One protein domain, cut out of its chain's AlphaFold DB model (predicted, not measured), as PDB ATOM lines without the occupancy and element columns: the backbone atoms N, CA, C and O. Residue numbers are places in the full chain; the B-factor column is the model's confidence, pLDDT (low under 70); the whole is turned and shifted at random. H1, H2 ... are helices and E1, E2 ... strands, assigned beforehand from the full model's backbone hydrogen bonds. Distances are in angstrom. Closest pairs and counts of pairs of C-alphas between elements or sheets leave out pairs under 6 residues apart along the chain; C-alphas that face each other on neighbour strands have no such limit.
ATOM      1  N   SER A  19      38.151 -43.334 -42.928       83.12
ATOM      2  CA  SER A  19      37.077 -44.046 -43.635       83.12
ATOM      3  C   SER A  19      37.584 -45.248 -44.436       83.12
ATOM      4  O   SER A  19      36.893 -46.262 -44.522       83.12
ATOM      5  N   GLN A  20      38.789 -45.169 -45.005       82.31
ATOM      6  CA  GLN A  20      39.444 -46.325 -45.621       82.31
ATOM      7  C   GLN A  20      39.840 -47.347 -44.555       82.31
ATOM      8  O   GLN A  20      39.547 -48.528 -44.723       82.31
ATOM      9  N   TYR A  21      40.408 -46.896 -43.432       85.56
ATOM     10  CA  TYR A  21      40.768 -47.782 -42.324       85.56
ATOM     11  C   TYR A  21      39.541 -48.522 -41.793       85.56
ATOM     12  O   TYR A  21      39.565 -49.736 -41.633       85.56
ATOM     13  N   GLN A  22      38.432 -47.802 -41.609       87.56
ATOM     14  CA  GLN A  22      37.148 -48.370 -41.219       87.56
ATOM     15  C   GLN A  22      36.717 -49.528 -42.135       87.56
ATOM     16  O   GLN A  22      36.295 -50.572 -41.645       87.56
ATOM     17  N   LYS A  23      36.832 -49.353 -43.458       85.19
ATOM     18  CA  LYS A  23      36.438 -50.365 -44.450       85.19
ATOM     19  C   LYS A  23      37.352 -51.588 -44.426       85.19
ATOM     20  O   LYS A  23      36.850 -52.705 -44.480       85.19
ATOM     21  N   VAL A  24      38.667 -51.377 -44.336       83.06
ATOM     22  CA  VAL A  24      39.656 -52.468 -44.359       83.06
ATOM     23  C   VAL A  24      39.637 -53.252 -43.048       83.06
ATOM     24  O   VAL A  24      39.550 -54.476 -43.066       83.06
ATOM     25  N   ALA A  25      39.635 -52.556 -41.911       83.00
ATOM     26  CA  ALA A  25      39.587 -53.173 -40.588       83.00
ATOM     27  C   ALA A  25      38.177 -53.647 -40.187       83.00
ATOM     28  O   ALA A  25      38.028 -54.286 -39.151       83.00
ATOM     29  N   LYS A  26      37.143 -53.333 -40.984       86.81
ATOM     30  CA  LYS A  26      35.730 -53.665 -40.723       86.81
ATOM     31  C   LYS A  26      35.249 -53.235 -39.328       86.81
ATOM     32  O   LYS A  26      34.467 -53.928 -38.685       86.81
ATOM     33  N   VAL A  27      35.710 -52.076 -38.864       87.69
ATOM     34  CA  VAL A  27      35.323 -51.489 -37.570       87.69
ATOM     35  C   VAL A  27      34.397 -50.286 -37.766       87.69
ATOM     36  O   VAL A  27      34.132 -49.875 -38.891       87.69
ATOM     37  N   SER A  28      33.895 -49.686 -36.682       90.50
ATOM     38  CA  SER A  28      33.176 -48.407 -36.763       90.50
ATOM     39  C   SER A  28      34.131 -47.241 -37.060       90.50
ATOM     40  O   SER A  28      35.331 -47.320 -36.789       90.50
ATOM     41  N   LYS A  29      33.616 -46.109 -37.564       84.12
ATOM     42  CA  LYS A  29      34.426 -44.893 -37.779       84.12
ATOM     43  C   LYS A  29      35.076 -44.388 -36.484       84.12
ATOM     44  O   LYS A  29      36.217 -43.921 -36.499       84.12
ATOM     45  N   ALA A  30      34.353 -44.492 -35.369       89.06
ATOM     46  CA  ALA A  30      34.848 -44.111 -34.050       89.06
ATOM     47  C   ALA A  30      36.028 -45.003 -33.633       89.06
ATOM     48  O   ALA A  30      37.092 -44.499 -33.276       89.06
ATOM     49  N   THR A  31      35.877 -46.320 -33.792       91.75
ATOM     50  CA  THR A  31      36.931 -47.308 -33.520       91.75
ATOM     51  C   THR A  31      38.142 -47.112 -34.434       91.75
ATOM     52  O   THR A  31      39.270 -47.124 -33.955       91.75
ATOM     53  N   ALA A  32      37.929 -46.851 -35.727       88.69
ATOM     54  CA  ALA A  32      39.000 -46.552 -36.679       88.69
ATOM     55  C   ALA A  32      39.822 -45.329 -36.250       88.69
ATOM     56  O   ALA A  32      41.047 -45.362 -36.271       88.69
ATOM     57  N   THR A  33      39.151 -44.261 -35.816       88.38
ATOM     58  CA  THR A  33      39.819 -43.035 -35.353       88.38
ATOM     59  C   THR A  33      40.616 -43.281 -34.071       88.38
ATOM     60  O   THR A  33      41.723 -42.765 -33.941       88.38
ATOM     61  N   ARG A  34      40.084 -44.091 -33.144       91.31
ATOM     62  CA  ARG A  34      40.807 -44.515 -31.936       91.31
ATOM     63  C   ARG A  34      42.053 -45.325 -32.292       91.31
ATOM     64  O   ARG A  34      43.133 -44.968 -31.856       91.31
ATOM     65  N   HIS A  35      41.917 -46.331 -33.156       90.19
ATOM     66  CA  HIS A  35      43.053 -47.145 -33.596       90.19
ATOM     67  C   HIS A  35      44.135 -46.296 -34.272       90.19
ATOM     68  O   HIS A  35      45.310 -46.471 -33.986       90.19
ATOM     69  N   LEU A  36      43.755 -45.348 -35.134       87.62
ATOM     70  CA  LEU A  36      44.715 -44.445 -35.773       87.62
ATOM     71  C   LEU A  36      45.421 -43.529 -34.762       87.62
ATOM     72  O   LEU A  36      46.593 -43.232 -34.954       87.62
ATOM     73  N   ARG A  37      44.752 -43.095 -33.687       89.62
ATOM     74  CA  ARG A  37      45.409 -42.350 -32.598       89.62
ATOM     75  C   ARG A  37      46.399 -43.222 -31.837       89.62
ATOM     76  O   ARG A  37      47.550 -42.825 -31.736       89.62
ATOM     77  N   ASP A  38      45.988 -44.423 -31.432       90.94
ATOM     78  CA  ASP A  38      46.867 -45.361 -30.726       90.94
ATOM     79  C   ASP A  38      48.110 -45.696 -31.578       90.94
ATOM     80  O   ASP A  38      49.226 -45.793 -31.075       90.94
ATOM     81  N   LEU A  39      47.935 -45.865 -32.894       87.62
ATOM     82  CA  LEU A  39      49.028 -46.117 -33.839       87.62
ATOM     83  C   LEU A  39      49.926 -44.890 -34.056       87.62
ATOM     84  O   LEU A  39      51.118 -45.059 -34.309       87.62
ATOM     85  N   LEU A  40      49.368 -43.680 -33.991       87.44
ATOM     86  CA  LEU A  40      50.121 -42.428 -34.080       87.44
ATOM     87  C   LEU A  40      50.972 -42.223 -32.819       87.44
ATOM     88  O   LEU A  40      52.138 -41.866 -32.932       87.44
ATOM     89  N   GLU A  41      50.413 -42.501 -31.638       89.19
ATOM     90  CA  GLU A  41      51.129 -42.451 -30.355       89.19
ATOM     91  C   GLU A  41      52.252 -43.488 -30.280       89.19
ATOM     92  O   GLU A  41      53.315 -43.214 -29.735       89.19
ATOM     93  N   LYS A  42      52.045 -44.667 -30.876       86.50
ATOM     94  CA  LYS A  42      53.073 -45.713 -30.998       86.50
ATOM     95  C   LYS A  42      54.095 -45.448 -32.107       86.50
ATOM     96  O   LYS A  42      54.869 -46.347 -32.429       86.50
ATOM     97  N   GLU A  43      54.029 -44.290 -32.761       84.81
ATOM     98  CA  GLU A  43      54.865 -43.927 -33.911       84.81
ATOM     99  C   GLU A  43      54.842 -44.968 -35.051       84.81
ATOM    100  O   GLU A  43      55.729 -45.009 -35.903       84.81
ATOM    101  N   CYS A  44      53.806 -45.811 -35.099       84.94
ATOM    102  CA  CYS A  44      53.610 -46.835 -36.125       84.94
ATOM    103  C   CYS A  44      53.094 -46.222 -37.426       84.94
ATOM    104  O   CYS A  44      53.319 -46.755 -38.515       84.94
ATOM    105  N   ILE A  45      52.380 -45.102 -37.314       85.44
ATOM    106  CA  ILE A  45      51.926 -44.295 -38.440       85.44
ATOM    107  C   ILE A  45      52.288 -42.834 -38.199       85.44
ATOM    108  O   ILE A  45      52.323 -42.371 -37.064       85.44
ATOM    109  N   ILE A  46      52.504 -42.096 -39.277       86.56
ATOM    110  CA  ILE A  46      52.725 -40.655 -39.261       86.56
ATOM    111  C   ILE A  46      51.530 -39.955 -39.891       86.56
ATOM    112  O   ILE A  46      50.944 -40.430 -40.866       86.56
ATOM    113  N   LYS A  47      51.147 -38.812 -39.328       86.25
ATOM    114  CA  LYS A  47      50.151 -37.945 -39.951       86.25
ATOM    115  C   LYS A  47      50.820 -37.222 -41.120       86.25
ATOM    116  O   LYS A  47      51.804 -36.519 -40.919       86.25
ATOM    117  N   LEU A  48      50.289 -37.400 -42.323       82.25
ATOM    118  CA  LEU A  48      50.731 -36.649 -43.492       82.25
ATOM    119  C   LEU A  48      50.125 -35.250 -43.465       82.25
ATOM    120  O   LEU A  48      48.946 -35.084 -43.128       82.25
ATOM    121  N   ASP A  49      50.930 -34.264 -43.850       68.44
ATOM    122  CA  ASP A  49      50.500 -32.875 -43.929       68.44
ATOM    123  C   ASP A  49      49.652 -32.665 -45.192       68.44
ATOM    124  O   ASP A  49      50.103 -32.257 -46.257       68.44
ATOM    125  N   GLY A  50      48.392 -33.086 -45.094       62.22
ATOM    126  CA  GLY A  50      47.350 -32.858 -46.083       62.22
ATOM    127  C   GLY A  50      46.390 -31.818 -45.533       62.22
ATOM    128  O   GLY A  50      45.381 -32.181 -44.927       62.22
ATOM    129  N   GLY A  51      46.733 -30.538 -45.682       51.91
ATOM    130  CA  GLY A  51      45.965 -29.413 -45.149       51.91
ATOM    131  C   GLY A  51      44.453 -29.549 -45.380       51.91
ATOM    132  O   GLY A  51      43.978 -29.672 -46.509       51.91
ATOM    133  N   GLY A  52      43.680 -29.525 -44.291       63.12
ATOM    134  CA  GLY A  52      42.218 -29.444 -44.317       63.12
ATOM    135  C   GLY A  52      41.472 -30.772 -44.128       63.12
ATOM    136  O   GLY A  52      41.793 -31.583 -43.265       63.12
ATOM    137  N   ARG A  53      40.387 -30.970 -44.891       61.28
ATOM    138  CA  ARG A  53      39.359 -32.013 -44.661       61.28
ATOM    139  C   ARG A  53      39.828 -33.454 -44.903       61.28
ATOM    140  O   ARG A  53      39.036 -34.376 -44.722       61.28
ATOM    141  N   ASN A  54      41.075 -33.658 -45.327       62.75
ATOM    142  CA  ASN A  54      41.573 -34.956 -45.770       62.75
ATOM    143  C   ASN A  54      42.874 -35.341 -45.057       62.75
ATOM    144  O   ASN A  54      43.893 -35.594 -45.694       62.75
ATOM    145  N   THR A  55      42.818 -35.403 -43.723       77.56
ATOM    146  CA  THR A  55      43.898 -35.974 -42.912       77.56
ATOM    147  C   THR A  55      44.195 -37.395 -43.380       77.56
ATOM    148  O   THR A  55      43.329 -38.277 -43.317       77.56
ATOM    149  N   ARG A  56      45.431 -37.616 -43.823       83.31
ATOM    150  CA  ARG A  56      45.947 -38.930 -44.204       83.31
ATOM    151  C   ARG A  56      46.988 -39.380 -43.196       83.31
ATOM    152  O   ARG A  56      47.704 -38.564 -42.621       83.31
ATOM    153  N   TYR A  57      47.067 -40.684 -43.006       85.88
ATOM    154  CA  TYR A  57      48.057 -41.328 -42.161       85.88
ATOM    155  C   TYR A  57      48.877 -42.285 -43.008       85.88
ATOM    156  O   TYR A  57      48.301 -43.059 -43.763       85.88
ATOM    157  N   GLN A  58      50.194 -42.265 -42.899       84.75
ATOM    158  CA  GLN A  58      51.066 -43.201 -43.603       84.75
ATOM    159  C   GLN A  58      51.727 -44.135 -42.601       84.75
ATOM    160  O   GLN A  58      52.023 -43.719 -41.485       84.75
ATOM    161  N   ILE A  59      51.961 -45.389 -42.983       81.75
ATOM    162  CA  ILE A  59      52.748 -46.307 -42.156       81.75
ATOM    163  C   ILE A  59      54.161 -45.746 -42.026       81.75
ATOM    164  O   ILE A  59      54.775 -45.359 -43.021       81.75
ATOM    165  N   ASN A  60      54.674 -45.711 -40.799       79.25
ATOM    166  CA  ASN A  60      56.048 -45.328 -40.545       79.25
ATOM    167  C   ASN A  60      56.970 -46.452 -41.035       79.25
ATOM    168  O   ASN A  60      57.218 -47.440 -40.344       79.25
ATOM    169  N   THR A  61      57.474 -46.315 -42.258       69.25
ATOM    170  CA  THR A  61      58.383 -47.289 -42.873       69.25
ATOM    171  C   THR A  61      59.743 -47.355 -42.179       69.25
ATOM    172  O   THR A  61      60.493 -48.293 -42.430       69.25
ATOM    173  N   LYS A  62      60.046 -46.450 -41.234       62.44
ATOM    174  CA  LYS A  62      61.238 -46.571 -40.380       62.44
ATOM    175  C   LYS A  62      61.228 -47.830 -39.505       62.44
ATOM    176  O   LYS A  62      62.291 -48.259 -39.078       62.44
ATOM    177  N   PHE A  63      60.069 -48.464 -39.306       56.97
ATOM    178  CA  PHE A  63      59.966 -49.760 -38.624       56.97
ATOM    179  C   PHE A  63      60.373 -50.965 -39.496       56.97
ATOM    180  O   PHE A  63      60.457 -52.077 -38.985       56.97
TER     181      PHE A  63
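This is residues 19 to 63 of the 67 residues of an uncharacterized protein of Acinetobacter brisouii CIP 110357 (UniProt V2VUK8). A small antiparallel hairpin of two short strands, E1 and E2, packs with one face on the later part of the longest helix, H2, while the short helix H1 stands crosswise at the other end of H2. H1 and the hairpin are on the same side of H2, with a gap between them. The printed part has 45 residues, with two named helices and two named strands in the order H1, H2, E1, E2; the class is mixed, helices and strands. The whole is compact, with a radius of gyration of the C-alphas of 10.6 A and spans of 27 by 25 by 15 A.

Strand E1 is residues 45 to 48, 9.2 A long, and begins at C-alpha 45 (51.926, -44.295, -38.440). Strand E2 is residues 56 to 59, 10.2 A long, and ends at C-alpha 59 (52.748, -46.307, -42.156). Helix H2 is residues 29 to 41, 18.4 A long. Helix H1 is residues 19 to 25, 9.9 A long, and begins at C-alpha 19 (37.077, -44.046, -43.635).

E1 and E2 form a hairpin, antiparallel at 144 degrees, with N 46 and O 58 at 2.8 A and N 48 and O 56 at 2.9 A, within hydrogen-bond range. The closest C-alphas of H2 and E1, those of Leu 39 and Ile 45, are 5.7 A apart. The closest of H2 and E2, those of Leu 36 and Tyr 57, are 7.9 A apart. H2 touches H1 with residues 29 to 32 alone; the closest C-alphas, those of Gln 22 and Ala 32, are 5.2 A apart. Their lines are about perpendicular, at 85 degrees. H1 is apart from E1 and from E2. In H1 and H2 every O i to N i+4 pair is within hydrogen-bond range.

The two C-alphas farthest apart, those of Ser 28 and Lys 62, are 28.4 A apart. The printed part has no cut. The links H1 to H2 and H2 to E1 are tight, and E1 to E2 is short. The mean pLDDT of the printed part is 81.3; residues 49 to 54 and 61 to 63 are under 70.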